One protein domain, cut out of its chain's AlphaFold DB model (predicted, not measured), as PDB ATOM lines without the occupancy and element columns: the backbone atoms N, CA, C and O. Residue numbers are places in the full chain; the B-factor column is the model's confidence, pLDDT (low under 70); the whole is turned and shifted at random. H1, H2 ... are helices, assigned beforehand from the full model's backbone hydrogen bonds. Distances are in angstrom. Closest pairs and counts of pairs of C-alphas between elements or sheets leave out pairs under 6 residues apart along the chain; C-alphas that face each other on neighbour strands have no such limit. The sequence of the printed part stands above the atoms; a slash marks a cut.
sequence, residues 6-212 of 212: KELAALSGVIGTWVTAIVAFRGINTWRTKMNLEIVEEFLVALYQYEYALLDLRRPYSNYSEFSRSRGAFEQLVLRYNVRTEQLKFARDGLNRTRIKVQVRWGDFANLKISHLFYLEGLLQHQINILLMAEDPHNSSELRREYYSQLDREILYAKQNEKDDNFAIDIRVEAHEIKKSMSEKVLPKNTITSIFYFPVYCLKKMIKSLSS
ATOM      1  N   LYS A   6     -16.605 -80.821  -9.172       64.81
ATOM      2  CA  LYS A   6     -15.951 -80.685  -7.860       64.81
ATOM      3  C   LYS A   6     -15.289 -79.316  -7.661       64.81
ATOM      4  O   LYS A   6     -15.390 -78.756  -6.575       64.81
ATOM      5  N   GLU A   7     -14.660 -78.762  -8.694       63.06
ATOM      6  CA  GLU A   7     -14.056 -77.425  -8.642       63.06
ATOM      7  C   GLU A   7     -15.131 -76.338  -8.581       63.06
ATOM      8  O   GLU A   7     -14.991 -75.392  -7.810       63.06
ATOM      9  N   LEU A   8     -16.248 -76.511  -9.301       62.75
ATOM     10  CA  LEU A   8     -17.396 -75.602  -9.219       62.75
ATOM     11  C   LEU A   8     -18.025 -75.587  -7.814       62.75
ATOM     12  O   LEU A   8     -18.370 -74.521  -7.303       62.75
ATOM     13  N   ALA A   9     -18.144 -76.758  -7.178       63.84
ATOM     14  CA  ALA A   9     -18.661 -76.897  -5.816       63.84
ATOM     15  C   ALA A   9     -17.708 -76.314  -4.754       63.84
ATOM     16  O   ALA A   9     -18.154 -75.708  -3.780       63.84
ATOM     17  N   ALA A  10     -16.392 -76.450  -4.943       64.12
ATOM     18  CA  ALA A  10     -15.402 -75.839  -4.058       64.12
ATOM     19  C   ALA A  10     -15.414 -74.304  -4.170       64.12
ATOM     20  O   ALA A  10     -15.380 -73.606  -3.155       64.12
ATOM     21  N   LEU A  11     -15.523 -73.770  -5.390       63.81
ATOM     22  CA  LEU A  11     -15.571 -72.329  -5.642       63.81
ATOM     23  C   LEU A  11     -16.848 -71.693  -5.068       63.81
ATOM     24  O   LEU A  11     -16.780 -70.632  -4.446       63.81
ATOM     25  N   SER A  12     -18.001 -72.357  -5.213       62.78
ATOM     26  CA  SER A  12     -19.270 -71.892  -4.639       62.78
ATOM     27  C   SER A  12     -19.280 -71.956  -3.109       62.78
ATOM     28  O   SER A  12     -19.770 -71.023  -2.472       62.78
ATOM     29  N   GLY A  13     -18.672 -72.986  -2.508       65.75
ATOM     30  CA  GLY A  13     -18.495 -73.092  -1.058       65.75
ATOM     31  C   GLY A  13     -17.653 -71.949  -0.488       65.75
ATOM     32  O   GLY A  13     -18.068 -71.294   0.468       65.75
ATOM     33  N   VAL A  14     -16.518 -71.641  -1.126       70.00
ATOM     34  CA  VAL A  14     -15.644 -70.529  -0.723       70.00
ATOM     35  C   VAL A  14     -16.388 -69.196  -0.832       70.00
ATOM     36  O   VAL A  14     -16.454 -68.460   0.153       70.00
ATOM     37  N   ILE A  15     -17.012 -68.896  -1.978       69.50
ATOM     38  CA  ILE A  15     -17.791 -67.659  -2.169       69.50
ATOM     39  C   ILE A  15     -18.917 -67.553  -1.128       69.50
ATOM     40  O   ILE A  15     -19.088 -66.493  -0.523       69.50
ATOM     41  N   GLY A  16     -19.644 -68.642  -0.869       64.06
ATOM     42  CA  GLY A  16     -20.714 -68.688   0.127       64.06
ATOM     43  C   GLY A  16     -20.229 -68.352   1.539       64.06
ATOM     44  O   GLY A  16     -20.849 -67.536   2.227       64.06
ATOM     45  N   THR A  17     -19.087 -68.900   1.964       69.88
ATOM     46  CA  THR A  17     -18.484 -68.574   3.267       69.88
ATOM     47  C   THR A  17     -18.072 -67.101   3.353       69.88
ATOM     48  O   THR A  17     -18.355 -66.447   4.358       69.88
ATOM     49  N   TRP A  18     -17.478 -66.535   2.296       66.56
ATOM     50  CA  TRP A  18     -17.076 -65.121   2.268       66.56
ATOM     51  C   TRP A  18     -18.263 -64.164   2.325       66.56
ATOM     52  O   TRP A  18     -18.249 -63.218   3.113       66.56
ATOM     53  N   VAL A  19     -19.305 -64.410   1.528       68.62
ATOM     54  CA  VAL A  19     -20.525 -63.589   1.543       68.62
ATOM     55  C   VAL A  19     -21.170 -63.641   2.928       68.62
ATOM     56  O   VAL A  19     -21.507 -62.595   3.481       68.62
ATOM     57  N   THR A  20     -21.249 -64.827   3.533       68.31
ATOM     58  CA  THR A  20     -21.801 -65.004   4.884       68.31
ATOM     59  C   THR A  20     -20.978 -64.253   5.934       68.31
ATOM     60  O   THR A  20     -21.547 -63.551   6.766       68.31
ATOM     61  N   ALA A  21     -19.644 -64.314   5.867       66.75
ATOM     62  CA  ALA A  21     -18.760 -63.584   6.776       66.75
ATOM     63  C   ALA A  21     -18.892 -62.057   6.629       66.75
ATOM     64  O   ALA A  21     -18.952 -61.345   7.631       66.75
ATOM     65  N   ILE A  22     -18.996 -61.543   5.398       69.75
ATOM     66  CA  ILE A  22     -19.193 -60.108   5.131       69.75
ATOM     67  C   ILE A  22     -20.553 -59.641   5.656       69.75
ATOM     68  O   ILE A  22     -20.639 -58.582   6.281       69.75
ATOM     69  N   VAL A  23     -21.616 -60.416   5.418       71.06
ATOM     70  CA  VAL A  23     -22.965 -60.109   5.910       71.06
ATOM     71  C   VAL A  23     -23.004 -60.153   7.437       71.06
ATOM     72  O   VAL A  23     -23.517 -59.216   8.043       71.06
ATOM     73  N   ALA A  24     -22.394 -61.160   8.068       68.19
ATOM     74  CA  ALA A  24     -22.290 -61.252   9.522       68.19
ATOM     75  C   ALA A  24     -21.513 -60.064  10.112       68.19
ATOM     76  O   ALA A  24     -21.983 -59.424  11.051       68.19
ATOM     77  N   PHE A  25     -20.374 -59.695   9.520       71.31
ATOM     78  CA  PHE A  25     -19.574 -58.554   9.970       71.31
ATOM     79  C   PHE A  25     -20.326 -57.221   9.818       71.31
ATOM     80  O   PHE A  25     -20.319 -56.389  10.727       71.31
ATOM     81  N   ARG A  26     -21.038 -57.026   8.700       70.31
ATOM     82  CA  ARG A  26     -21.915 -55.860   8.497       70.31
ATOM     83  C   ARG A  26     -23.086 -55.847   9.476       70.31
ATOM     84  O   ARG A  26     -23.409 -54.782   9.997       70.31
ATOM     85  N   GLY A  27     -23.687 -57.001   9.756       68.62
ATOM     86  CA  GLY A  27     -24.760 -57.157  10.737       68.62
ATOM     87  C   GLY A  27     -24.303 -56.783  12.145       68.62
ATOM     88  O   GLY A  27     -24.947 -55.963  12.796       68.62
ATOM     89  N   ILE A  28     -23.139 -57.284  12.570       72.12
ATOM     90  CA  ILE A  28     -22.519 -56.960  13.863       72.12
ATOM     91  C   ILE A  28     -22.218 -55.463  13.958       72.12
ATOM     92  O   ILE A  28     -22.566 -54.838  14.957       72.12
ATOM     93  N   ASN A  29     -21.625 -54.856  12.924       72.94
ATOM     94  CA  ASN A  29     -21.364 -53.414  12.923       72.94
ATOM     95  C   ASN A  29     -22.655 -52.589  12.960       72.94
ATOM     96  O   ASN A  29     -22.724 -51.608  13.693       72.94
ATOM     97  N   THR A  30     -23.686 -52.988  12.217       73.81
ATOM     98  CA  THR A  30     -24.984 -52.295  12.218       73.81
ATOM     99  C   THR A  30     -25.646 -52.377  13.591       73.81
ATOM    100  O   THR A  30     -26.106 -51.365  14.113       73.81
ATOM    101  N   TRP A  31     -25.642 -53.560  14.208       70.88
ATOM    102  CA  TRP A  31     -26.161 -53.768  15.559       70.88
ATOM    103  C   TRP A  31     -25.386 -52.947  16.593       70.88
ATOM    104  O   TRP A  31     -25.976 -52.246  17.410       70.88
ATOM    105  N   ARG A  32     -24.053 -52.939  16.489       75.75
ATOM    106  CA  ARG A  32     -23.166 -52.153  17.349       75.75
ATOM    107  C   ARG A  32     -23.443 -50.651  17.246       75.75
ATOM    108  O   ARG A  32     -23.444 -49.970  18.268       75.75
ATOM    109  N   THR A  33     -23.658 -50.142  16.036       76.50
ATOM    110  CA  THR A  33     -23.976 -48.729  15.794       76.50
ATOM    111  C   THR A  33     -25.351 -48.366  16.343       76.50
ATOM    112  O   THR A  33     -25.461 -47.339  17.002       76.50
ATOM    113  N   LYS A  34     -26.368 -49.217  16.149       78.06
ATOM    114  CA  LYS A  34     -27.708 -49.009  16.725       78.06
ATOM    115  C   LYS A  34     -27.669 -48.944  18.251       78.06
ATOM    116  O   LYS A  34     -28.119 -47.965  18.825       78.06
ATOM    117  N   MET A  35     -27.026 -49.921  18.888       80.06
ATOM    118  CA  MET A  35     -26.860 -49.946  20.344       80.06
ATOM    119  C   MET A  35     -26.093 -48.716  20.858       80.06
ATOM    120  O   MET A  35     -26.436 -48.154  21.893       80.06
ATOM    121  N   ASN A  36     -25.045 -48.279  20.152       81.50
ATOM    122  CA  ASN A  36     -24.324 -47.060  20.524       81.50
ATOM    123  C   ASN A  36     -25.228 -45.823  20.427       81.50
ATOM    124  O   ASN A  36     -25.182 -44.985  21.322       81.50
ATOM    125  N   LEU A  37     -26.019 -45.711  19.359       83.62
ATOM    126  CA  LEU A  37     -26.937 -44.598  19.133       83.62
ATOM    127  C   LEU A  37     -28.004 -44.531  20.232       83.62
ATOM    128  O   LEU A  37     -28.160 -43.472  20.825       83.62
ATOM    129  N   GLU A  38     -28.612 -45.661  20.599       86.94
ATOM    130  CA  GLU A  38     -29.569 -45.745  21.715       86.94
ATOM    131  C   GLU A  38     -28.953 -45.273  23.043       86.94
ATOM    132  O   GLU A  38     -29.541 -44.455  23.745       86.94
ATOM    133  N   ILE A  39     -27.735 -45.722  23.379       87.69
ATOM    134  CA  ILE A  39     -27.056 -45.295  24.616       87.69
ATOM    135  C   ILE A  39     -26.772 -43.786  24.598       87.69
ATOM    136  O   ILE A  39     -26.912 -43.124  25.628       87.69
ATOM    137  N   VAL A  40     -26.349 -43.235  23.453       87.44
ATOM    138  CA  VAL A  40     -26.104 -41.791  23.331       87.44
ATOM    139  C   VAL A  40     -27.410 -41.008  23.451       87.44
ATOM    140  O   VAL A  40     -27.442 -40.029  24.190       87.44
ATOM    141  N   GLU A  41     -28.476 -41.429  22.778       88.06
ATOM    142  CA  GLU A  41     -29.785 -40.778  22.853       88.06
ATOM    143  C   GLU A  41     -30.333 -40.773  24.280       88.06
ATOM    144  O   GLU A  41     -30.673 -39.708  24.793       88.06
ATOM    145  N   GLU A  42     -30.339 -41.925  24.959       89.88
ATOM    146  CA  GLU A  42     -30.765 -42.026  26.359       89.88
ATOM    147  C   GLU A  42     -29.975 -41.073  27.265       89.88
ATOM    148  O   GLU A  42     -30.548 -40.388  28.115       89.88
ATOM    149  N   PHE A  43     -28.653 -41.012  27.084       90.81
ATOM    150  CA  PHE A  43     -27.789 -40.142  27.871       90.81
ATOM    151  C   PHE A  43     -28.046 -38.658  27.591       90.81
ATOM    152  O   PHE A  43     -28.116 -37.859  28.524       90.81
ATOM    153  N   LEU A  44     -28.213 -38.275  26.323       90.75
ATOM    154  CA  LEU A  44     -28.520 -36.896  25.944       90.75
ATOM    155  C   LEU A  44     -29.872 -36.459  26.509       90.75
ATOM    156  O   LEU A  44     -29.966 -35.364  27.058       90.75
ATOM    157  N   VAL A  45     -30.895 -37.313  26.431       91.00
ATOM    158  CA  VAL A  45     -32.214 -37.045  27.023       91.00
ATOM    159  C   VAL A  45     -32.098 -36.849  28.534       91.00
ATOM    160  O   VAL A  45     -32.615 -35.861  29.055       91.00
ATOM    161  N   ALA A  46     -31.376 -37.728  29.233       91.88
ATOM    162  CA  ALA A  46     -31.166 -37.599  30.674       91.88
ATOM    163  C   ALA A  46     -30.411 -36.307  31.039       91.88
ATOM    164  O   ALA A  46     -30.759 -35.637  32.011       91.88
ATOM    165  N   LEU A  47     -29.419 -35.914  30.235       92.38
ATOM    166  CA  LEU A  47     -28.686 -34.662  30.416       92.38
ATOM    167  C   LEU A  47     -29.586 -33.433  30.223       92.38
ATOM    168  O   LEU A  47     -29.509 -32.506  31.022       92.38
ATOM    169  N   TYR A  48     -30.459 -33.432  29.211       93.06
ATOM    170  CA  TYR A  48     -31.436 -32.356  29.003       93.06
ATOM    171  C   TYR A  48     -32.427 -32.241  30.164       93.06
ATOM    172  O   TYR A  48     -32.722 -31.135  30.611       93.06
ATOM    173  N   GLN A  49     -32.932 -33.371  30.667       93.31
ATOM    174  CA  GLN A  49     -33.833 -33.385  31.822       93.31
ATOM    175  C   GLN A  49     -33.149 -32.828  33.072       93.31
ATOM    176  O   GLN A  49     -33.750 -32.041  33.801       93.31
ATOM    177  N   TYR A  50     -31.889 -33.201  33.294       94.19
ATOM    178  CA  TYR A  50     -31.094 -32.707  34.411       94.19
ATOM    179  C   TYR A  50     -30.804 -31.204  34.299       94.19
ATOM    180  O   TYR A  50     -31.047 -30.468  35.251       94.19
ATOM    181  N   GLU A  51     -30.367 -30.728  33.129       92.94
ATOM    182  CA  GLU A  51     -30.149 -29.302  32.850       92.94
ATOM    183  C   GLU A  51     -31.418 -28.478  33.107       92.94
ATOM    184  O   GLU A  51     -31.377 -27.460  33.799       92.94
ATOM    185  N   TYR A  52     -32.559 -28.934  32.587       91.12
ATOM    186  CA  TYR A  52     -33.838 -28.254  32.770       91.12
ATOM    187  C   TYR A  52     -34.250 -28.196  34.244       91.12
ATOM    188  O   TYR A  52     -34.622 -27.131  34.734       91.12
ATOM    189  N   ALA A  53     -34.152 -29.319  34.964       91.44
ATOM    190  CA  ALA A  53     -34.487 -29.375  36.386       91.44
ATOM    191  C   ALA A  53     -33.581 -28.458  37.223       91.44
ATOM    192  O   ALA A  53     -34.054 -27.788  38.141       91.44
ATOM    193  N   LEU A  54     -32.292 -28.381  36.879       91.75
ATOM    194  CA  LEU A  54     -31.335 -27.515  37.560       91.75
ATOM    195  C   LEU A  54     -31.669 -26.030  37.354       91.75
ATOM    196  O   LEU A  54     -31.623 -25.246  38.299       91.75
ATOM    197  N   LEU A  55     -32.059 -25.645  36.136       90.12
ATOM    198  CA  LEU A  55     -32.486 -24.279  35.834       90.12
ATOM    199  C   LEU A  55     -33.842 -23.926  36.467       90.12
ATOM    200  O   LEU A  55     -34.017 -22.788  36.906       90.12
ATOM    201  N   ASP A  56     -34.790 -24.865  36.552       88.62
ATOM    202  CA  ASP A  56     -36.090 -24.619  37.199       88.62
ATOM    203  C   ASP A  56     -35.962 -24.399  38.714       88.62
ATOM    204  O   ASP A  56     -36.683 -23.588  39.302       88.62
ATOM    205  N   LEU A  57     -34.982 -25.051  39.345       89.94
ATOM    206  CA  LEU A  57     -34.704 -24.897  40.771       89.94
ATOM    207  C   LEU A  57     -34.345 -23.439  41.154       89.94
ATOM    208  O   LEU A  57     -34.614 -23.013  42.275       89.94
ATOM    209  N   ARG A  58     -33.852 -22.624  40.211       87.31
ATOM    210  CA  ARG A  58     -33.490 -21.198  40.383       87.31
ATOM    211  C   ARG A  58     -34.679 -20.223  40.382       87.31
ATOM    212  O   ARG A  58     -34.544 -19.046  40.050       87.31
ATOM    213  N   ARG A  59     -35.901 -20.690  40.631       74.38
ATOM    214  CA  ARG A  59     -37.110 -19.852  40.528       74.38
ATOM    215  C   ARG A  59     -37.882 -19.831  41.840       74.38
ATOM    216  O   ARG A  59     -38.992 -20.367  41.872       74.38
ATOM    217  N   PRO A  60     -37.341 -19.232  42.920       64.81
ATOM    218  CA  PRO A  60     -37.959 -19.258  44.253       64.81
ATOM    219  C   PRO A  60     -39.436 -18.851  44.239       64.81
ATOM    220  O   PRO A  60     -40.255 -19.471  44.912       64.81
ATOM    221  N   TYR A  61     -39.797 -17.886  43.388       67.50
ATOM    222  CA  TYR A  61     -41.161 -17.393  43.246       67.50
ATOM    223  C   TYR A  61     -41.600 -17.485  41.785       67.50
ATOM    224  O   TYR A  61     -40.974 -16.909  40.899       67.50
ATOM    225  N   SER A  62     -42.688 -18.210  41.526       54.81
ATOM    226  CA  SER A  62     -43.335 -18.241  40.208       54.81
ATOM    227  C   SER A  62     -44.223 -17.015  39.965       54.81
ATOM    228  O   SER A  62     -44.488 -16.699  38.814       54.81
ATOM    229  N   ASN A  63     -44.622 -16.297  41.026       48.47
ATOM    230  CA  ASN A  63     -45.376 -15.045  40.976       48.47
ATOM    231  C   ASN A  63     -44.827 -14.069  42.032       48.47
ATOM    232  O   ASN A  63     -44.754 -14.399  43.212       48.47
ATOM    233  N   TYR A  64     -44.464 -12.854  41.612       42.09
ATOM    234  CA  TYR A  64     -43.874 -11.795  42.452       42.09
ATOM    235  C   TYR A  64     -44.805 -11.244  43.558       42.09
ATOM    236  O   TYR A  64     -44.408 -10.355  44.304       42.09
ATOM    237  N   SER A  65     -46.042 -11.736  43.683       43.25
ATOM    238  CA  SER A  65     -47.056 -11.208  44.608       43.25
ATOM    239  C   SER A  65     -47.045 -11.828  46.012       43.25
ATOM    240  O   SER A  65     -47.814 -11.398  46.865       43.25
ATOM    241  N   GLU A  66     -46.193 -12.817  46.289       47.09
ATOM    242  CA  GLU A  66     -46.191 -13.567  47.559       47.09
ATOM    243  C   GLU A  66     -45.092 -13.097  48.536       47.09
ATOM    244  O   GLU A  66     -44.474 -13.895  49.229       47.09
ATOM    245  N   PHE A  67     -44.852 -11.786  48.654       52.69
ATOM    246  CA  PHE A  67     -43.947 -11.214  49.671       52.69
ATOM    247  C   PHE A  67     -44.607 -11.085  51.055       52.69
ATOM    248  O   PHE A  67     -44.467 -10.071  51.740       52.69
ATOM    249  N   SER A  68     -45.350 -12.099  51.501       55.25
ATOM    250  CA  SER A  68     -45.780 -12.128  52.900       55.25
ATOM    251  C   SER A  68     -44.715 -12.861  53.713       55.25
ATOM    252  O   SER A  68     -44.462 -14.032  53.467       55.25
ATOM    253  N   ARG A  69     -44.123 -12.213  54.725       64.94
ATOM    254  CA  ARG A  69     -43.269 -12.878  55.737       64.94
ATOM    255  C   ARG A  69     -44.095 -13.719  56.721       64.94
ATOM    256  O   ARG A  69     -43.799 -13.779  57.914       64.94
ATOM    257  N   SER A  70     -45.204 -14.277  56.245       75.44
ATOM    258  CA  SER A  70     -46.080 -15.117  57.043       75.44
ATOM    259  C   SER A  70     -45.521 -16.532  57.090       75.44
ATOM    260  O   SER A  70     -44.891 -17.008  56.144       75.44
ATOM    261  N   ARG A  71     -45.807 -17.234  58.186       81.56
ATOM    262  CA  ARG A  71     -45.456 -18.647  58.339       81.56
ATOM    263  C   ARG A  71     -45.981 -19.507  57.186       81.56
ATOM    264  O   ARG A  71     -45.249 -20.344  56.676       81.56
ATOM    265  N   GLY A  72     -47.205 -19.240  56.728       84.19
ATOM    266  CA  GLY A  72     -47.800 -19.965  55.604       84.19
ATOM    267  C   GLY A  72     -47.041 -19.776  54.286       84.19
ATOM    268  O   GLY A  72     -46.906 -20.727  53.522       84.19
ATOM    269  N   ALA A  73     -46.497 -18.585  54.022       82.00
ATOM    270  CA  ALA A  73     -45.688 -18.351  52.825       82.00
ATOM    271  C   ALA A  73     -44.331 -19.067  52.887       82.00
ATOM    272  O   ALA A  73     -43.898 -19.637  51.886       82.00
ATOM    273  N   PHE A  74     -43.695 -19.104  54.061       87.50
ATOM    274  CA  PHE A  74     -42.465 -19.874  54.260       87.50
ATOM    275  C   PHE A  74     -42.693 -21.383  54.071       87.50
ATOM    276  O   PHE A  74     -41.951 -22.032  53.338       87.50
ATOM    277  N   GLU A  75     -43.757 -21.942  54.652       88.56
ATOM    278  CA  GLU A  75     -44.105 -23.361  54.487       88.56
ATOM    279  C   GLU A  75     -44.365 -23.716  53.011       88.56
ATOM    280  O   GLU A  75     -43.909 -24.754  52.528       88.56
ATOM    281  N   GLN A  76     -45.023 -22.828  52.255       87.38
ATOM    282  CA  GLN A  76     -45.195 -23.002  50.810       87.38
ATOM    283  C   GLN A  76     -43.874 -22.926  50.038       87.38
ATOM    284  O   GLN A  76     -43.676 -23.702  49.102       87.38
ATOM    285  N   LEU A  77     -42.973 -22.012  50.408       87.56
ATOM    286  CA  LEU A  77     -41.646 -21.898  49.800       87.56
ATOM    287  C   LEU A  77     -40.845 -23.192  49.995       87.56
ATOM    288  O   LEU A  77     -40.320 -23.740  49.025       87.56
ATOM    289  N   VAL A  78     -40.819 -23.713  51.225       90.75
ATOM    290  CA  VAL A  78     -40.173 -24.989  51.569       90.75
ATOM    291  C   VAL A  78     -40.775 -26.133  50.756       90.75
ATOM    292  O   VAL A  78     -40.038 -26.894  50.131       90.75
ATOM    293  N   LEU A  79     -42.107 -26.234  50.692       90.25
ATOM    294  CA  LEU A  79     -42.789 -27.265  49.905       90.25
ATOM    295  C   LEU A  79     -42.381 -27.212  48.422       90.25
ATOM    296  O   LEU A  79     -42.057 -28.244  47.835       90.25
ATOM    297  N   ARG A  80     -42.358 -26.018  47.814       88.44
ATOM    298  CA  ARG A  80     -41.967 -25.845  46.404       88.44
ATOM    299  C   ARG A  80     -40.525 -26.282  46.163       88.44
ATOM    300  O   ARG A  80     -40.259 -26.985  45.189       88.44
ATOM    301  N   TYR A  81     -39.605 -25.893  47.044       91.19
ATOM    302  CA  TYR A  81     -38.208 -26.297  46.930       91.19
ATOM    303  C   TYR A  81     -38.004 -27.792  47.149       91.19
ATOM    304  O   TYR A  81     -37.211 -28.388  46.422       91.19
ATOM    305  N   ASN A  82     -38.752 -28.417  48.056       92.00
ATOM    306  CA  ASN A  82     -38.721 -29.866  48.237       92.00
ATOM    307  C   ASN A  82     -39.136 -30.590  46.948       92.00
ATOM    308  O   ASN A  82     -38.378 -31.418  46.453       92.00
ATOM    309  N   VAL A  83     -40.266 -30.209  46.343       91.62
ATOM    310  CA  VAL A  83     -40.749 -30.818  45.087       91.62
ATOM    311  C   VAL A  83     -39.730 -30.662  43.955       91.62
ATOM    312  O   VAL A  83     -39.421 -31.624  43.254       91.62
ATOM    313  N   ARG A  84     -39.167 -29.464  43.771       91.44
ATOM    314  CA  ARG A  84     -38.164 -29.233  42.719       91.44
ATOM    315  C   ARG A  84     -36.851 -29.962  42.981       91.44
ATOM    316  O   ARG A  84     -36.229 -30.462  42.049       91.44
ATOM    317  N   THR A  85     -36.436 -30.055  44.240       93.50
ATOM    318  CA  THR A  85     -35.238 -30.812  44.625       93.50
ATOM    319  C   THR A  85     -35.439 -32.303  44.366       93.50
ATOM    320  O   THR A  85     -34.530 -32.963  43.866       93.50
ATOM    321  N   GLU A  86     -36.634 -32.840  44.619       92.94
ATOM    322  CA  GLU A  86     -36.983 -34.216  44.254       92.94
ATOM    323  C   GLU A  86     -36.956 -34.439  42.737       92.94
ATOM    324  O   GLU A  86     -36.406 -35.441  42.278       92.94
ATOM    325  N   GLN A  87     -37.473 -33.497  41.942       92.44
ATOM    326  CA  GLN A  87     -37.391 -33.555  40.477       92.44
ATOM    327  C   GLN A  87     -35.941 -33.533  39.981       92.44
ATOM    328  O   GLN A  87     -35.571 -34.342  39.127       92.44
ATOM    329  N   LEU A  88     -35.104 -32.655  40.541       94.44
ATOM    330  CA  LEU A  88     -33.676 -32.604  40.232       94.44
ATOM    331  C   LEU A  88     -32.984 -33.918  40.597       94.44
ATOM    332  O   LEU A  88     -32.214 -34.445  39.798       94.44
ATOM    333  N   LYS A  89     -33.292 -34.485  41.768       94.31
ATOM    334  CA  LYS A  89     -32.764 -35.781  42.202       94.31
ATOM    335  C   LYS A  89     -33.156 -36.897  41.233       94.31
ATOM    336  O   LYS A  89     -32.292 -37.658  40.814       94.31
ATOM    337  N   PHE A  90     -34.420 -36.953  40.811       94.25
ATOM    338  CA  PHE A  90     -34.883 -37.925  39.821       94.25
ATOM    339  C   PHE A  90     -34.135 -37.788  38.486       94.25
ATOM    340  O   PHE A  90     -33.661 -38.780  37.929       94.25
ATOM    341  N   ALA A  91     -33.967 -36.557  37.993       93.94
ATOM    342  CA  ALA A  91     -33.210 -36.296  36.772       93.94
ATOM    343  C   ALA A  91     -31.725 -36.675  36.922       93.94
ATOM    344  O   ALA A  91     -31.136 -37.277  36.021       93.94
ATOM    345  N   ARG A  92     -31.127 -36.398  38.087       94.56
ATOM    346  CA  ARG A  92     -29.747 -36.764  38.425       94.56
ATOM    347  C   ARG A  92     -29.550 -38.274  38.464       94.56
ATOM    348  O   ARG A  92     -28.552 -38.771  37.943       94.56
ATOM    349  N   ASP A  93     -30.491 -39.012  39.039       94.00
ATOM    350  CA  ASP A  93     -30.456 -40.474  39.085       94.00
ATOM    351  C   ASP A  93     -30.571 -41.073  37.674       94.00
ATOM    352  O   ASP A  93     -29.816 -41.986  37.319       94.00
ATOM    353  N   GLY A  94     -31.435 -40.507  36.826       92.88
ATOM    354  CA  GLY A  94     -31.523 -40.849  35.404       92.88
ATOM    355  C   GLY A  94     -30.209 -40.607  34.651       92.88
ATOM    356  O   GLY A  94     -29.731 -41.483  33.919       92.88
ATOM    357  N   LEU A  95     -29.575 -39.453  34.883       93.19
ATOM    358  CA  LEU A  95     -28.273 -39.119  34.307       93.19
ATOM    359  C   LEU A  95     -27.172 -40.059  34.810       93.19
ATOM    360  O   LEU A  95     -26.382 -40.558  34.016       93.19
ATOM    361  N   ASN A  96     -27.130 -40.380  36.104       91.94
ATOM    362  CA  ASN A  96     -26.152 -41.317  36.660       91.94
ATOM    363  C   ASN A  96     -26.320 -42.734  36.097       91.94
ATOM    364  O   ASN A  96     -25.330 -43.389  35.765       91.94
ATOM    365  N   ARG A  97     -27.560 -43.205  35.931       91.50
ATOM    366  CA  ARG A  97     -27.840 -44.519  35.341       91.50
ATOM    367  C   ARG A  97     -27.325 -44.615  33.907       91.50
ATOM    368  O   ARG A  97     -26.692 -45.606  33.543       91.50
ATOM    369  N   THR A  98     -27.589 -43.599  33.091       90.25
ATOM    370  CA  THR A  98     -27.124 -43.559  31.697       90.25
ATOM    371  C   THR A  98     -25.614 -43.321  31.617       90.25
ATOM    372  O   THR A  98     -24.943 -43.965  30.812       90.25
ATOM    373  N   ARG A  99     -25.039 -42.518  32.522       89.31
ATOM    374  CA  ARG A  99     -23.587 -42.319  32.668       89.31
ATOM    375  C   ARG A  99     -22.838 -43.630  32.875       89.31
ATOM    376  O   ARG A  99     -21.815 -43.833  32.235       89.31
ATOM    377  N   ILE A 100     -23.350 -44.541  33.707       88.44
ATOM    378  CA  ILE A 100     -22.733 -45.864  33.915       88.44
ATOM    379  C   ILE A 100     -22.697 -46.657  32.601       88.44
ATOM    380  O   ILE A 100     -21.662 -47.230  32.263       88.44
ATOM    381  N   LYS A 101     -23.785 -46.651  31.812       86.81
ATOM    382  CA  LYS A 101     -23.816 -47.316  30.493       86.81
ATOM    383  C   LYS A 101     -22.767 -46.728  29.543       86.81
ATOM    384  O   LYS A 101     -22.056 -47.470  28.867       86.81
ATOM    385  N   VAL A 102     -22.649 -45.400  29.522       87.88
ATOM    386  CA  VAL A 102     -21.644 -44.674  28.732       87.88
ATOM    387  C   VAL A 102     -20.228 -45.027  29.201       87.88
ATOM    388  O   VAL A 102     -19.367 -45.302  28.367       87.88
ATOM    389  N   GLN A 103     -19.995 -45.101  30.513       86.50
ATOM    390  CA  GLN A 103     -18.697 -45.440  31.096       86.50
ATOM    391  C   GLN A 103     -18.264 -46.867  30.750       86.50
ATOM    392  O   GLN A 103     -17.135 -47.082  30.317       86.50
ATOM    393  N   VAL A 104     -19.170 -47.842  30.856       84.19
ATOM    394  CA  VAL A 104     -18.903 -49.231  30.445       84.19
ATOM    395  C   VAL A 104     -18.503 -49.302  28.969       84.19
ATOM    396  O   VAL A 104     -17.688 -50.136  28.576       84.19
ATOM    397  N   ARG A 105     -19.067 -48.428  28.130       84.06
ATOM    398  CA  ARG A 105     -18.869 -48.476  26.683       84.06
ATOM    399  C   ARG A 105     -17.639 -47.715  26.186       84.06
ATOM    400  O   ARG A 105     -16.983 -48.190  25.258       84.06
ATOM    401  N   TRP A 106     -17.361 -46.545  26.755       83.06
ATOM    402  CA  TRP A 106     -16.338 -45.609  26.273       83.06
ATOM    403  C   TRP A 106     -15.345 -45.158  27.359       83.06
ATOM    404  O   TRP A 106     -14.550 -44.252  27.107       83.06
ATOM    405  N   GLY A 107     -15.349 -45.792  28.536       80.44
ATOM    406  CA  GLY A 107     -14.454 -45.485  29.654       80.44
ATOM    407  C   GLY A 107     -14.829 -44.206  30.409       80.44
ATOM    408  O   GLY A 107     -15.941 -43.694  30.298       80.44
ATOM    409  N   ASP A 108     -13.884 -43.646  31.164       72.31
ATOM    410  CA  ASP A 108     -14.123 -42.528  32.097       72.31
ATOM    411  C   ASP A 108     -14.397 -41.161  31.447       72.31
ATOM    412  O   ASP A 108     -14.540 -40.149  32.133       72.31
ATOM    413  N   PHE A 109     -14.533 -41.118  30.123       68.06
ATOM    414  CA  PHE A 109     -14.767 -39.898  29.357       68.06
ATOM    415  C   PHE A 109     -15.984 -39.089  29.844       68.06
ATOM    416  O   PHE A 109     -15.932 -37.861  29.890       68.06
ATOM    417  N   ALA A 110     -17.064 -39.762  30.251       63.12
ATOM    418  CA  ALA A 110     -18.273 -39.100  30.744       63.12
ATOM    419  C   ALA A 110     -18.160 -38.604  32.197       63.12
ATOM    420  O   ALA A 110     -18.848 -37.657  32.577       63.12
ATOM    421  N   ASN A 111     -17.288 -39.212  33.008       66.81
ATOM    422  CA  ASN A 111     -17.144 -38.866  34.425       66.81
ATOM    423  C   ASN A 111     -16.478 -37.500  34.611       66.81
ATOM    424  O   ASN A 111     -16.911 -36.720  35.458       66.81
ATOM    425  N   LEU A 112     -15.470 -37.186  33.790       60.59
ATOM    426  CA  LEU A 112     -14.750 -35.915  33.888       60.59
ATOM    427  C   LEU A 112     -15.659 -34.722  33.568       60.59
ATOM    428  O   LEU A 112     -15.596 -33.714  34.266       60.59
ATOM    429  N   LYS A 113     -16.557 -34.857  32.585       71.44
ATOM    430  CA  LYS A 113     -17.392 -33.738  32.124       71.44
ATOM    431  C   LYS A 113     -18.645 -33.480  32.973       71.44
ATOM    432  O   LYS A 113     -19.081 -32.344  33.065       71.44
ATOM    433  N   ILE A 114     -19.213 -34.492  33.637       85.06
ATOM    434  CA  ILE A 114     -20.399 -34.300  34.504       85.06
ATOM    435  C   ILE A 114     -20.032 -33.690  35.867       85.06
ATOM    436  O   ILE A 114     -20.870 -33.065  36.516       85.06
ATOM    437  N   SER A 115     -18.785 -33.855  36.312       86.31
ATOM    438  CA  SER A 115     -18.344 -33.399  37.635       86.31
ATOM    439  C   SER A 115     -18.582 -31.901  37.878       86.31
ATOM    440  O   SER A 115     -19.013 -31.527  38.968       86.31
ATOM    441  N   HIS A 116     -18.387 -31.061  36.858       88.75
ATOM    442  CA  HIS A 116     -18.596 -29.620  36.975       88.75
ATOM    443  C   HIS A 116     -20.083 -29.248  37.073       88.75
ATOM    444  O   HIS A 116     -20.455 -28.408  37.887       88.75
ATOM    445  N   LEU A 117     -20.966 -29.943  36.348       91.25
ATOM    446  CA  LEU A 117     -22.414 -29.774  36.516       91.25
ATOM    447  C   LEU A 117     -22.871 -30.102  37.948       91.25
ATOM    448  O   LEU A 117     -23.677 -29.374  38.521       91.25
ATOM    449  N   PHE A 118     -22.315 -31.152  38.558       92.94
ATOM    450  CA  PHE A 118     -22.604 -31.487  39.959       92.94
ATOM    451  C   PHE A 118     -22.044 -30.465  40.948       92.94
ATOM    452  O   PHE A 118     -22.616 -30.272  42.020       92.94
ATOM    453  N   TYR A 119     -20.942 -29.801  40.601       93.75
ATOM    454  CA  TYR A 119     -20.427 -28.683  41.380       93.75
ATOM    455  C   TYR A 119     -21.388 -27.484  41.339       93.75
ATOM    456  O   TYR A 119     -21.746 -26.964  42.396       93.75
ATOM    457  N   LEU A 120     -21.883 -27.108  40.153       93.50
ATOM    458  CA  LEU A 120     -22.886 -26.044  39.993       93.50
ATOM    459  C   LEU A 120     -24.192 -26.372  40.739       93.50
ATOM    460  O   LEU A 120     -24.757 -25.504  41.402       93.50
ATOM    461  N   GLU A 121     -24.639 -27.633  40.713       95.12
ATOM    462  CA  GLU A 121     -25.746 -28.110  41.558       95.12
ATOM    463  C   GLU A 121     -25.481 -27.870  43.047       95.12
ATOM    464  O   GLU A 121     -26.359 -27.365  43.748       95.12
ATOM    465  N   GLY A 122     -24.283 -28.204  43.532       95.62
ATOM    466  CA  GLY A 122     -23.902 -27.993  44.928       95.62
ATOM    467  C   GLY A 122     -23.934 -26.518  45.331       95.62
ATOM    468  O   GLY A 122     -24.453 -26.188  46.398       95.62
ATOM    469  N   LEU A 123     -23.448 -25.624  44.463       95.19
ATOM    470  CA  LEU A 123     -23.521 -24.177  44.682       95.19
ATOM    471  C   LEU A 123     -24.971 -23.693  44.777       95.19
ATOM    472  O   LEU A 123     -25.318 -22.953  45.698       95.19
ATOM    473  N   LEU A 124     -25.835 -24.142  43.864       94.69
ATOM    474  CA  LEU A 124     -27.245 -23.769  43.870       94.69
ATOM    475  C   LEU A 124     -27.967 -24.279  45.125       94.69
ATOM    476  O   LEU A 124     -28.673 -23.513  45.778       94.69
ATOM    477  N   GLN A 125     -27.761 -25.542  45.506       95.00
ATOM    478  CA  GLN A 125     -28.338 -26.110  46.731       95.00
ATOM    479  C   GLN A 125     -27.881 -25.358  47.982       95.00
ATOM    480  O   GLN A 125     -28.686 -25.097  48.876       95.00
ATOM    481  N   HIS A 126     -26.608 -24.965  48.038       95.38
ATOM    482  CA  HIS A 126     -26.092 -24.157  49.137       95.38
ATOM    483  C   HIS A 126     -26.819 -22.810  49.239       95.38
ATOM    484  O   HIS A 126     -27.295 -22.456  50.317       95.38
ATOM    485  N   GLN A 127     -26.987 -22.105  48.119       94.38
ATOM    486  CA  GLN A 127     -27.695 -20.825  48.095       94.38
ATOM    487  C   GLN A 127     -29.183 -20.963  48.446       94.38
ATOM    488  O   GLN A 127     -29.738 -20.111  49.136       94.38
ATOM    489  N   ILE A 128     -29.832 -22.060  48.049       93.62
ATOM    490  CA  ILE A 128     -31.219 -22.355  48.441       93.62
ATOM    491  C   ILE A 128     -31.327 -22.547  49.949       93.62
ATOM    492  O   ILE A 128     -32.236 -22.003  50.568       93.62
ATOM    493  N   ASN A 129     -30.387 -23.267  50.560       94.31
ATOM    494  CA  ASN A 129     -30.375 -23.440  52.010       94.31
ATOM    495  C   ASN A 129     -30.203 -22.101  52.735       94.31
ATOM    496  O   ASN A 129     -30.923 -21.841  53.695       94.31
ATOM    497  N   ILE A 130     -29.311 -21.227  52.251       94.19
ATOM    498  CA  ILE A 130     -29.162 -19.867  52.793       94.19
ATOM    499  C   ILE A 130     -30.479 -19.093  52.656       94.19
ATOM    500  O   ILE A 130     -30.908 -18.453  53.613       94.19
ATOM    501  N   LEU A 131     -31.157 -19.183  51.507       92.06
ATOM    502  CA  LEU A 131     -32.439 -18.509  51.284       92.06
ATOM    503  C   LEU A 131     -33.506 -19.002  52.263       92.06
ATOM    504  O   LEU A 131     -34.193 -18.189  52.872       92.06
ATOM    505  N   LEU A 132     -33.630 -20.316  52.451       92.12
ATOM    506  CA  LEU A 132     -34.586 -20.884  53.399       92.12
ATOM    507  C   LEU A 132     -34.290 -20.424  54.833       92.12
ATOM    508  O   LEU A 132     -35.213 -20.059  55.551       92.12
ATOM    509  N   MET A 133     -33.019 -20.343  55.232       92.69
ATOM    510  CA  MET A 133     -32.637 -19.801  56.541       92.69
ATOM    511  C   MET A 133     -32.932 -18.296  56.671       92.69
ATOM    512  O   MET A 133     -33.332 -17.833  57.742       92.69
ATOM    513  N   ALA A 134     -32.771 -17.529  55.589       90.62
ATOM    514  CA  ALA A 134     -33.085 -16.101  55.543       90.62
ATOM    515  C   ALA A 134     -34.597 -15.823  55.602       90.62
ATOM    516  O   ALA A 134     -35.013 -14.810  56.164       90.62
ATOM    517  N   GLU A 135     -35.418 -16.713  55.044       88.56
ATOM    518  CA  GLU A 135     -36.879 -16.584  54.996       88.56
ATOM    519  C   GLU A 135     -37.589 -17.228  56.203       88.56
ATOM    520  O   GLU A 135     -38.757 -16.922  56.447       88.56
ATOM    521  N   ASP A 136     -36.904 -18.067  56.991       89.88
ATOM    522  CA  ASP A 136     -37.494 -18.760  58.142       89.88
ATOM    523  C   ASP A 136     -38.002 -17.761  59.208       89.88
ATOM    524  O   ASP A 136     -37.211 -17.034  59.823       89.88
ATOM    525  N   PRO A 137     -39.319 -17.704  59.478       88.12
ATOM    526  CA  PRO A 137     -39.893 -16.789  60.459       88.12
ATOM    527  C   PRO A 137     -39.490 -17.101  61.907       88.12
ATOM    528  O   PRO A 137     -39.673 -16.238  62.766       88.12
ATOM    529  N   HIS A 138     -38.967 -18.295  62.195       90.75
ATOM    530  CA  HIS A 138     -38.455 -18.661  63.515       90.75
ATOM    531  C   HIS A 138     -37.089 -18.036  63.813       90.75
ATOM    532  O   HIS A 138     -36.737 -17.866  64.981       90.75
ATOM    533  N   ASN A 139     -36.343 -17.640  62.779       90.75
ATOM    534  CA  ASN A 139     -35.057 -16.980  62.939       90.75
ATOM    535  C   ASN A 139     -35.226 -15.510  63.350       90.75
ATOM    536  O   ASN A 139     -36.119 -14.786  62.888       90.75
ATOM    537  N   SER A 140     -34.315 -15.035  64.206       93.00
ATOM    538  CA  SER A 140     -34.283 -13.627  64.608       93.00
ATOM    539  C   SER A 140     -34.076 -12.714  63.392       93.00
ATOM    540  O   SER A 140     -33.564 -13.117  62.344       93.00
ATOM    541  N   SER A 141     -34.502 -11.455  63.493       90.69
ATOM    542  CA  SER A 141     -34.307 -10.468  62.421       90.69
ATOM    543  C   SER A 141     -32.829 -10.236  62.092       90.69
ATOM    544  O   SER A 141     -32.498 -10.013  60.928       90.69
ATOM    545  N   GLU A 142     -31.959 -10.296  63.100       94.75
ATOM    546  CA  GLU A 142     -30.506 -10.176  62.959       94.75
ATOM    547  C   GLU A 142     -29.930 -11.363  62.185       94.75
ATOM    548  O   GLU A 142     -29.272 -11.157  61.168       94.75
ATOM    549  N   LEU A 143     -30.276 -12.589  62.589       93.12
ATOM    550  CA  LEU A 143     -29.812 -13.815  61.939       93.12
ATOM    551  C   LEU A 143     -30.284 -13.903  60.481       93.12
ATOM    552  O   LEU A 143     -29.514 -14.224  59.581       93.12
ATOM    553  N   ARG A 144     -31.542 -13.539  60.204       90.50
ATOM    554  CA  ARG A 144     -32.038 -13.469  58.821       90.50
ATOM    555  C   ARG A 144     -31.279 -12.450  57.982       90.50
ATOM    556  O   ARG A 144     -30.992 -12.714  56.819       90.50
ATOM    557  N   ARG A 145     -30.955 -11.280  58.548       92.25
ATOM    558  CA  ARG A 145     -30.182 -10.242  57.847       92.25
ATOM    559  C   ARG A 145     -28.779 -10.735  57.497       92.25
ATOM    560  O   ARG A 145     -28.302 -10.414  56.414       92.25
ATOM    561  N   GLU A 146     -28.162 -11.511  58.383       94.88
ATOM    562  CA  GLU A 146     -26.883 -12.174  58.129       94.88
ATOM    563  C   GLU A 146     -26.985 -13.181  56.976       94.88
ATOM    564  O   GLU A 146     -26.171 -13.150  56.061       94.88
ATOM    565  N   TYR A 147     -28.021 -14.022  56.938       93.44
ATOM    566  CA  TYR A 147     -28.204 -14.926  55.799       93.44
ATOM    567  C   TYR A 147     -28.479 -14.170  54.491       93.44
ATOM    568  O   TYR A 147     -27.896 -14.500  53.461       93.44
ATOM    569  N   TYR A 148     -29.289 -13.104  54.510       91.25
ATOM    570  CA  TYR A 148     -29.522 -12.280  53.316       91.25
ATOM    571  C   TYR A 148     -28.245 -11.630  52.763       91.25
ATOM    572  O   TYR A 148     -28.180 -11.403  51.554       91.25
ATOM    573  N   SER A 149     -27.253 -11.304  53.602       92.44
ATOM    574  CA  SER A 149     -25.982 -10.737  53.130       92.44
ATOM    575  C   SER A 149     -25.053 -11.779  52.502       92.44
ATOM    576  O   SER A 149     -24.150 -11.399  51.762       92.44
ATOM    577  N   GLN A 150     -25.292 -13.067  52.754       93.00
ATOM    578  CA  GLN A 150     -24.549 -14.187  52.168       93.00
ATOM    579  C   GLN A 150     -25.169 -14.710  50.861       93.00
ATOM    580  O   GLN A 150     -24.555 -15.529  50.180       93.00
ATOM    581  N   LEU A 151     -26.377 -14.254  50.506       90.00
ATOM    582  CA  LEU A 151     -27.069 -14.707  49.302       90.00
ATOM    583  C   LEU A 151     -26.392 -14.209  48.028       90.00
ATOM    584  O   LEU A 151     -26.349 -13.007  47.753       90.00
ATOM    585  N   ASP A 152     -26.018 -15.158  47.179       89.94
ATOM    586  CA  ASP A 152     -25.696 -14.891  45.788       89.94
ATOM    587  C   ASP A 152     -26.976 -14.933  44.942       89.94
ATOM    588  O   ASP A 152     -27.524 -15.984  44.587       89.94
ATOM    589  N   ARG A 153     -27.470 -13.737  44.621       84.44
ATOM    590  CA  ARG A 153     -28.691 -13.567  43.831       84.44
ATOM    591  C   ARG A 153     -28.505 -13.976  42.374       84.44
ATOM    592  O   ARG A 153     -29.497 -14.315  41.734       84.44
ATOM    593  N   GLU A 154     -27.284 -13.949  41.845       86.12
ATOM    594  CA  GLU A 154     -27.035 -14.366  40.464       86.12
ATOM    595  C   GLU A 154     -27.203 -15.878  40.316       86.12
ATOM    596  O   GLU A 154     -27.737 -16.345  39.312       86.12
ATOM    597  N   ILE A 155     -26.852 -16.647  41.348       88.69
ATOM    598  CA  ILE A 155     -27.084 -18.096  41.386       88.69
ATOM    599  C   ILE A 155     -28.580 -18.402  41.545       88.69
ATOM    600  O   ILE A 155     -29.119 -19.259  40.844       88.69
ATOM    601  N   LEU A 156     -29.273 -17.695  42.442       84.44
ATOM    602  CA  LEU A 156     -30.646 -18.028  42.836       84.44
ATOM    603  C   LEU A 156     -31.746 -17.543  41.909       84.44
ATOM    604  O   LEU A 156     -32.794 -18.181  41.889       84.44
ATOM    605  N   TYR A 157     -31.565 -16.418  41.221       82.50
ATOM    606  CA  TYR A 157     -32.627 -15.791  40.443       82.50
ATOM    607  C   TYR A 157     -32.260 -15.770  38.965       82.50
ATOM    608  O   TYR A 157     -31.254 -15.186  38.566       82.50
ATOM    609  N   ALA A 158     -33.128 -16.354  38.141       78.12
ATOM    610  CA  ALA A 158     -33.041 -16.185  36.697       78.12
ATOM    611  C   ALA A 158     -33.177 -14.694  36.335       78.12
ATOM    612  O   ALA A 158     -34.147 -14.035  36.730       78.12
ATOM    613  N   LYS A 159     -32.215 -14.158  35.577       75.50
ATOM    614  CA  LYS A 159     -32.304 -12.781  35.072       75.50
ATOM    615  C   LYS A 159     -33.371 -12.701  33.973       75.50
ATOM    616  O   LYS A 159     -33.588 -13.660  33.237       75.50
ATOM    617  N   GLN A 160     -34.035 -11.547  33.843       67.12
ATOM    618  CA  GLN A 160     -35.050 -11.330  32.795       67.12
ATOM    619  C   GLN A 160     -34.473 -11.482  31.380       67.12
ATOM    620  O   GLN A 160     -35.159 -11.967  30.485       67.12
ATOM    621  N   ASN A 161     -33.217 -11.077  31.186       70.31
ATOM    622  CA  ASN A 161     -32.478 -11.327  29.961       70.31
ATOM    623  C   ASN A 161     -31.582 -12.554  30.152       70.31
ATOM    624  O   ASN A 161     -30.581 -12.492  30.866       70.31
ATOM    625  N   GLU A 162     -31.917 -13.659  29.485       66.19
ATOM    626  CA  GLU A 162     -31.145 -14.906  29.573       66.19
ATOM    627  C   GLU A 162     -29.687 -14.758  29.112       66.19
ATOM    628  O   GLU A 162     -28.850 -15.587  29.459       66.19
ATOM    629  N   LYS A 163     -29.369 -13.723  28.322       72.62
ATOM    630  CA  LYS A 163     -28.008 -13.474  27.823       72.62
ATOM    631  C   LYS A 163     -27.054 -12.902  28.873       72.62
ATOM    632  O   LYS A 163     -25.851 -12.966  28.658       72.62
ATOM    633  N   ASP A 164     -27.580 -12.383  29.980       79.75
ATOM    634  CA  ASP A 164     -26.783 -11.780  31.059       79.75
ATOM    635  C   ASP A 164     -26.711 -12.693  32.302       79.75
ATOM    636  O   ASP A 164     -26.154 -12.327  33.345       79.75
ATOM    637  N   ASP A 165     -27.332 -13.874  32.217       85.25
ATOM    638  CA  ASP A 165     -27.422 -14.863  33.285       85.25
ATOM    639  C   ASP A 165     -26.202 -15.792  33.261       85.25
ATOM    640  O   ASP A 165     -26.254 -16.897  32.721       85.25
ATOM    641  N   ASN A 166     -25.095 -15.321  33.843       89.38
ATOM    642  CA  ASN A 166     -23.816 -16.040  33.879       89.38
ATOM    643  C   ASN A 166     -23.967 -17.474  34.401       89.38
ATOM    644  O   ASN A 166     -23.471 -18.405  33.780       89.38
ATOM    645  N   PHE A 167     -24.736 -17.680  35.474       90.56
ATOM    646  CA  PHE A 167     -24.920 -19.013  36.042       90.56
ATOM    647  C   PHE A 167     -25.719 -19.944  35.111       90.56
ATOM    648  O   PHE A 167     -25.379 -21.117  34.960       90.56
ATOM    649  N   ALA A 168     -26.761 -19.441  34.432       88.88
ATOM    650  CA  ALA A 168     -27.437 -20.222  33.391       88.88
ATOM    651  C   ALA A 168     -26.508 -20.534  32.214       88.88
ATOM    652  O   ALA A 168     -26.584 -21.624  31.644       88.88
ATOM    653  N   ILE A 169     -25.671 -19.571  31.824       91.19
ATOM    654  CA  ILE A 169     -24.705 -19.725  30.738       91.19
ATOM    655  C   ILE A 169     -23.703 -20.819  31.091       91.19
ATOM    656  O   ILE A 169     -23.527 -21.720  30.277       91.19
ATOM    657  N   ASP A 170     -23.136 -20.809  32.296       91.62
ATOM    658  CA  ASP A 170     -22.189 -21.826  32.758       91.62
ATOM    659  C   ASP A 170     -22.807 -23.229  32.684       91.62
ATOM    660  O   ASP A 170     -22.245 -24.129  32.060       91.62
ATOM    661  N   ILE A 171     -24.033 -23.404  33.198       92.00
ATOM    662  CA  ILE A 171     -24.769 -24.677  33.095       92.00
ATOM    663  C   ILE A 171     -24.927 -25.114  31.629       92.00
ATOM    664  O   ILE A 171     -24.678 -26.273  31.285       92.00
ATOM    665  N   ARG A 172     -25.355 -24.197  30.752       91.81
ATOM    666  CA  ARG A 172     -25.623 -24.483  29.333       91.81
ATOM    667  C   ARG A 172     -24.347 -24.801  28.560       91.81
ATOM    668  O   ARG A 172     -24.372 -25.692  27.713       91.81
ATOM    669  N   VAL A 173     -23.252 -24.094  28.833       91.62
ATOM    670  CA  VAL A 173     -21.937 -24.314  28.214       91.62
ATOM    671  C   VAL A 173     -21.420 -25.700  28.576       91.62
ATOM    672  O   VAL A 173     -21.063 -26.473  27.687       91.62
ATOM    673  N   GLU A 174     -21.483 -26.066  29.852       90.88
ATOM    674  CA  GLU A 174     -21.054 -27.382  30.331       90.88
ATOM    675  C   GLU A 174     -21.910 -28.508  29.744       90.88
ATOM    676  O   GLU A 174     -21.395 -29.492  29.195       90.88
ATOM    677  N   ALA A 175     -23.234 -28.339  29.752       90.25
ATOM    678  CA  ALA A 175     -24.140 -29.275  29.101       90.25
ATOM    679  C   ALA A 175     -23.855 -29.383  27.591       90.25
ATOM    680  O   ALA A 175     -23.869 -30.484  27.039       90.25
ATOM    681  N   HIS A 176     -23.568 -28.271  26.907       90.75
ATOM    682  CA  HIS A 176     -23.246 -28.256  25.480       90.75
ATOM    683  C   HIS A 176     -21.948 -29.008  25.167       90.75
ATOM    684  O   HIS A 176     -21.918 -29.819  24.237       90.75
ATOM    685  N   GLU A 177     -20.901 -28.807  25.963       89.31
ATOM    686  CA  GLU A 177     -19.627 -29.512  25.817       89.31
ATOM    687  C   GLU A 177     -19.793 -31.029  25.961       89.31
ATOM    688  O   GLU A 177     -19.213 -31.802  25.187       89.31
ATOM    689  N   ILE A 178     -20.632 -31.478  26.899       89.00
ATOM    690  CA  ILE A 178     -20.991 -32.893  27.042       89.00
ATOM    691  C   ILE A 178     -21.767 -33.382  25.811       89.00
ATOM    692  O   ILE A 178     -21.421 -34.422  25.245       89.00
ATOM    693  N   LYS A 179     -22.786 -32.635  25.362       88.75
ATOM    694  CA  LYS A 179     -23.616 -33.000  24.198       88.75
ATOM    695  C   LYS A 179     -22.763 -33.180  22.946       88.75
ATOM    696  O   LYS A 179     -22.806 -34.242  22.328       88.75
ATOM    697  N   LYS A 180     -21.929 -32.189  22.624       87.50
ATOM    698  CA  LYS A 180     -21.004 -32.213  21.482       87.50
ATOM    699  C   LYS A 180     -20.104 -33.447  21.521       87.50
ATOM    700  O   LYS A 180     -20.006 -34.191  20.547       87.50
ATOM    701  N   SER A 181     -19.520 -33.702  22.685       85.38
ATOM    702  CA  SER A 181     -18.629 -34.838  22.924       85.38
ATOM    703  C   SER A 181     -19.303 -36.195  22.707       85.38
ATOM    704  O   SER A 181     -18.676 -37.133  22.216       85.38
ATOM    705  N   MET A 182     -20.579 -36.309  23.077       83.81
ATOM    706  CA  MET A 182     -21.368 -37.526  22.906       83.81
ATOM    707  C   MET A 182     -21.830 -37.723  21.462       83.81
ATOM    708  O   MET A 182     -21.758 -38.838  20.946       83.81
ATOM    709  N   SER A 183     -22.223 -36.652  20.768       79.94
ATOM    710  CA  SER A 183     -22.600 -36.708  19.350       79.94
ATOM    711  C   SER A 183     -21.451 -37.195  18.458       79.94
ATOM    712  O   SER A 183     -21.676 -37.959  17.519       79.94
ATOM    713  N   GLU A 184     -20.203 -36.852  18.788       81.31
ATOM    714  CA  GLU A 184     -19.016 -37.356  18.081       81.31
ATOM    715  C   GLU A 184     -18.829 -38.882  18.194       81.31
ATOM    716  O   GLU A 184     -18.159 -39.481  17.354       81.31
ATOM    717  N   LYS A 185     -19.431 -39.544  19.195       75.56
ATOM    718  CA  LYS A 185     -19.345 -41.007  19.377       75.56
ATOM    719  C   LYS A 185     -20.333 -41.791  18.512       75.56
ATOM    720  O   LYS A 185     -20.148 -42.998  18.341       75.56
ATOM    721  N   VAL A 186     -21.347 -41.127  17.954       68.12
ATOM    722  CA  VAL A 186     -22.368 -41.738  17.084       68.12
ATOM    723  C   VAL A 186     -21.879 -41.854  15.635       68.12
ATOM    724  O   VAL A 186     -22.289 -42.763  14.916       68.12
ATOM    725  N   LEU A 187     -20.948 -40.993  15.209       54.16
ATOM    726  CA  LEU A 187     -20.409 -40.963  13.847       54.16
ATOM    727  C   LEU A 187     -19.010 -41.602  13.792       54.16
ATOM    728  O   LEU A 187     -18.016 -40.939  14.103       54.16
ATOM    729  N   PRO A 188     -18.858 -42.874  13.378       51.81
ATOM    730  CA  PRO A 188     -17.530 -43.433  13.171       51.81
ATOM    731  C   PRO A 188     -16.872 -42.769  11.951       51.81
ATOM    732  O   PRO A 188     -17.267 -43.008  10.813       51.81
ATOM    733  N   LYS A 189     -15.829 -41.960  12.181       46.88
ATOM    734  CA  LYS A 189     -15.094 -41.239  11.122       46.88
ATOM    735  C   LYS A 189     -14.360 -42.134  10.105       46.88
ATOM    736  O   LYS A 189     -13.951 -41.611   9.083       46.88
ATOM    737  N   ASN A 190     -14.185 -43.444  10.332       42.66
ATOM    738  CA  ASN A 190     -13.204 -44.249   9.575       42.66
ATOM    739  C   ASN A 190     -13.594 -45.717   9.275       42.66
ATOM    740  O   ASN A 190     -12.725 -46.581   9.198       42.66
ATOM    741  N   THR A 191     -14.871 -46.057   9.074       45.09
ATOM    742  CA  THR A 191     -15.236 -47.474   8.813       45.09
ATOM    743  C   THR A 191     -15.050 -47.922   7.354       45.09
ATOM    744  O   THR A 191     -15.219 -49.099   7.052       45.09
ATOM    745  N   ILE A 192     -14.691 -47.026   6.427       45.78
ATOM    746  CA  ILE A 192     -14.628 -47.367   4.993       45.78
ATOM    747  C   ILE A 192     -13.210 -47.761   4.549       45.78
ATOM    748  O   ILE A 192     -13.068 -48.585   3.657       45.78
ATOM    749  N   THR A 193     -12.137 -47.281   5.178       41.91
ATOM    750  CA  THR A 193     -10.789 -47.386   4.586       41.91
ATOM    751  C   THR A 193     -10.036 -48.695   4.854       41.91
ATOM    752  O   THR A 193      -9.190 -49.062   4.045       41.91
ATOM    753  N   SER A 194     -10.335 -49.452   5.916       42.50
ATOM    754  CA  SER A 194      -9.586 -50.688   6.233       42.50
ATOM    755  C   SER A 194     -10.135 -51.961   5.573       42.50
ATOM    756  O   SER A 194      -9.406 -52.942   5.430       42.50
ATOM    757  N   ILE A 195     -11.394 -51.961   5.122       46.38
ATOM    758  CA  ILE A 195     -12.076 -53.174   4.631       46.38
ATOM    759  C   ILE A 195     -11.780 -53.447   3.143       46.38
ATOM    760  O   ILE A 195     -11.837 -54.594   2.706       46.38
ATOM    761  N   PHE A 196     -11.376 -52.436   2.365       44.56
ATOM    762  CA  PHE A 196     -11.092 -52.608   0.930       44.56
ATOM    763  C   PHE A 196      -9.655 -53.044   0.603       44.56
ATOM    764  O   PHE A 196      -9.411 -53.502  -0.511       44.56
ATOM    765  N   TYR A 197      -8.709 -52.974   1.546       46.44
ATOM    766  CA  TYR A 197      -7.309 -53.337   1.268       46.44
ATOM    767  C   TYR A 197      -7.003 -54.836   1.426       46.44
ATOM    768  O   TYR A 197      -6.131 -55.364   0.737       46.44
ATOM    769  N   PHE A 198      -7.740 -55.554   2.275       47.72
ATOM    770  CA  PHE A 198      -7.468 -56.970   2.554       47.72
ATOM    771  C   PHE A 198      -7.928 -57.961   1.456       47.72
ATOM    772  O   PHE A 198      -7.158 -58.865   1.119       47.72
ATOM    773  N   PRO A 199      -9.114 -57.805   0.821       49.38
ATOM    774  CA  PRO A 199      -9.562 -58.739  -0.214       49.38
ATOM    775  C   PRO A 199      -8.699 -58.668  -1.479       49.38
ATOM    776  O   PRO A 199      -8.425 -59.698  -2.089       49.38
ATOM    777  N   VAL A 200      -8.204 -57.479  -1.841       53.25
ATOM    778  CA  VAL A 200      -7.336 -57.281  -3.017       53.25
ATOM    779  C   VAL A 200      -5.983 -57.976  -2.834       53.25
ATOM    780  O   VAL A 200      -5.440 -58.540  -3.785       53.25
ATOM    781  N   TYR A 201      -5.450 -57.987  -1.610       54.06
ATOM    782  CA  TYR A 201      -4.184 -58.650  -1.295       54.06
ATOM    783  C   TYR A 201      -4.305 -60.184  -1.346       54.06
ATOM    784  O   TYR A 201      -3.460 -60.852  -1.947       54.06
ATOM    785  N   CYS A 202      -5.388 -60.749  -0.802       50.69
ATOM    786  CA  CYS A 202      -5.636 -62.195  -0.834       50.69
ATOM    787  C   CYS A 202      -5.968 -62.715  -2.242       50.69
ATOM    788  O   CYS A 202      -5.437 -63.752  -2.640       50.69
ATOM    789  N   LEU A 203      -6.757 -61.975  -3.036       49.41
ATOM    790  CA  LEU A 203      -7.048 -62.332  -4.433       49.41
ATOM    791  C   LEU A 203      -5.783 -62.341  -5.295       49.41
ATOM    792  O   LEU A 203      -5.565 -63.286  -6.049       49.41
ATOM    793  N   LYS A 204      -4.898 -61.347  -5.137       54.25
ATOM    794  CA  LYS A 204      -3.603 -61.338  -5.833       54.25
ATOM    795  C   LYS A 204      -2.736 -62.542  -5.463       54.25
ATOM    796  O   LYS A 204      -2.042 -63.065  -6.329       54.25
ATOM    797  N   LYS A 205      -2.778 -62.997  -4.207       56.72
ATOM    798  CA  LYS A 205      -1.990 -64.148  -3.742       56.72
ATOM    799  C   LYS A 205      -2.546 -65.486  -4.249       56.72
ATOM    800  O   LYS A 205      -1.752 -66.333  -4.640       56.72
ATOM    801  N   MET A 206      -3.872 -65.650  -4.304       48.91
ATOM    802  CA  MET A 206      -4.513 -66.864  -4.839       48.91
ATOM    803  C   MET A 206      -4.401 -66.975  -6.364       48.91
ATOM    804  O   MET A 206      -4.128 -68.056  -6.872       48.91
ATOM    805  N   ILE A 207      -4.538 -65.871  -7.108       58.72
ATOM    806  CA  ILE A 207      -4.335 -65.886  -8.569       58.72
ATOM    807  C   ILE A 207      -2.895 -66.300  -8.899       58.72
ATOM    808  O   ILE A 207      -2.678 -67.105  -9.798       58.72
ATOM    809  N   LYS A 208      -1.919 -65.817  -8.120       58.41
ATOM    810  CA  LYS A 208      -0.500 -66.135  -8.316       58.41
ATOM    811  C   LYS A 208      -0.149 -67.601  -8.024       58.41
ATOM    812  O   LYS A 208       0.819 -68.083  -8.594       58.41
ATOM    813  N   SER A 209      -0.909 -68.296  -7.168       49.59
ATOM    814  CA  SER A 209      -0.706 -69.729  -6.883       49.59
ATOM    815  C   SER A 209      -1.455 -70.663  -7.834       49.59
ATOM    816  O   SER A 209      -1.206 -71.859  -7.816       49.59
ATOM    817  N   LEU A 210      -2.417 -70.146  -8.605       45.81
ATOM    818  CA  LEU A 210      -3.147 -70.903  -9.630       45.81
ATOM    819  C   LEU A 210      -2.484 -70.793 -11.012       45.81
ATOM    820  O   LEU A 210      -2.770 -71.595 -11.893       45.81
ATOM    821  N   SER A 211      -1.622 -69.791 -11.209       51.72
ATOM    822  CA  SER A 211      -0.851 -69.573 -12.439       51.72
ATOM    823  C   SER A 211       0.541 -70.226 -12.440       51.72
ATOM    824  O   SER A 211       1.289 -70.026 -13.395       51.72
ATOM    825  N   SER A 212       0.912 -70.921 -11.361       45.31
ATOM    826  CA  SER A 212       2.173 -71.656 -11.173       45.31
ATOM    827  C   SER A 212       1.900 -73.147 -11.086       45.31
ATOM    828  O   SER A 212       2.627 -73.913 -11.745       45.31
TER     829      SER A 212
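AT A GLANCE: This is residues 6 to 212 of the 212 residues of an uncharacterized protein of Parashewanella spongiae (UniProt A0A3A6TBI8). A long rod: H1, H2, H3 and H6 form an up-and-down bundle, each running against the one before, from which residues 6 to 21 and 23 to 28 of the very long H1 stick out. H7, after a long link, sticks out toward the same end; H4 folds back on H3, and little H5 packs on H3. The 207 printed residues hold seven named helices, H1 to H7 in order, and no named strand: all helix, extended, radius of gyration of the C-alphas 28.8 A, spans 102 by 27 by 26 A.

HOW THE PARTS SIT: H1, residues 6 to 57, touches H2, residues 71 to 106, with residues 39 to 57 alone, a hairpin at a shallow tilt of 19 degrees; the closest C-alphas, of Tyr 50 and Ala 91, are 4.8 A apart. H3, residues 109 to 135, is the hub: it touches H2 (Gln 103 and Ala 110, closest C-alphas 6.4 A), H4, residues 141 to 150 (Ala 134 and Arg 144, 4.3 A), H5, residues 153 to 156 (Leu 124 and Ile 155, 6.2 A), and H6, residues 166 to 183 (Lys 113 and Ile 178, 6.3 A). H6 also touches H1, opposite ways at 7 degrees, a shallow tilt; the closest C-alphas, of Val 40 and Met 182, are 6.4 A apart. H7, residues 197 to 210, touches no helix. Every O i to N i+4 pair is within hydrogen-bond range in H1, H4 and H6, against 31 of 32 in H2, 19 of 23 in H3 and 9 of 10 in H7; H5 is too short for one.

IN THESE COORDINATES: H1 runs 76.3 A from C-alpha 6 at (-15.951, -80.685, -7.860), H2 51.0 A, H3 41.1 A, H6 25.3 A, and H7 21.1 A to C-alpha 210 at (-3.147, -70.903, -9.630).

THE WHOLE: The C-alphas farthest apart, of Ser 141 and Ser 212, are 102.4 A apart. The printed part has no cut; H1 to H2 and H6 to H7 are long links. Mean pLDDT of the printed part is 78.6, and residues 60 to 69 and 186 to 212 are among those under 70.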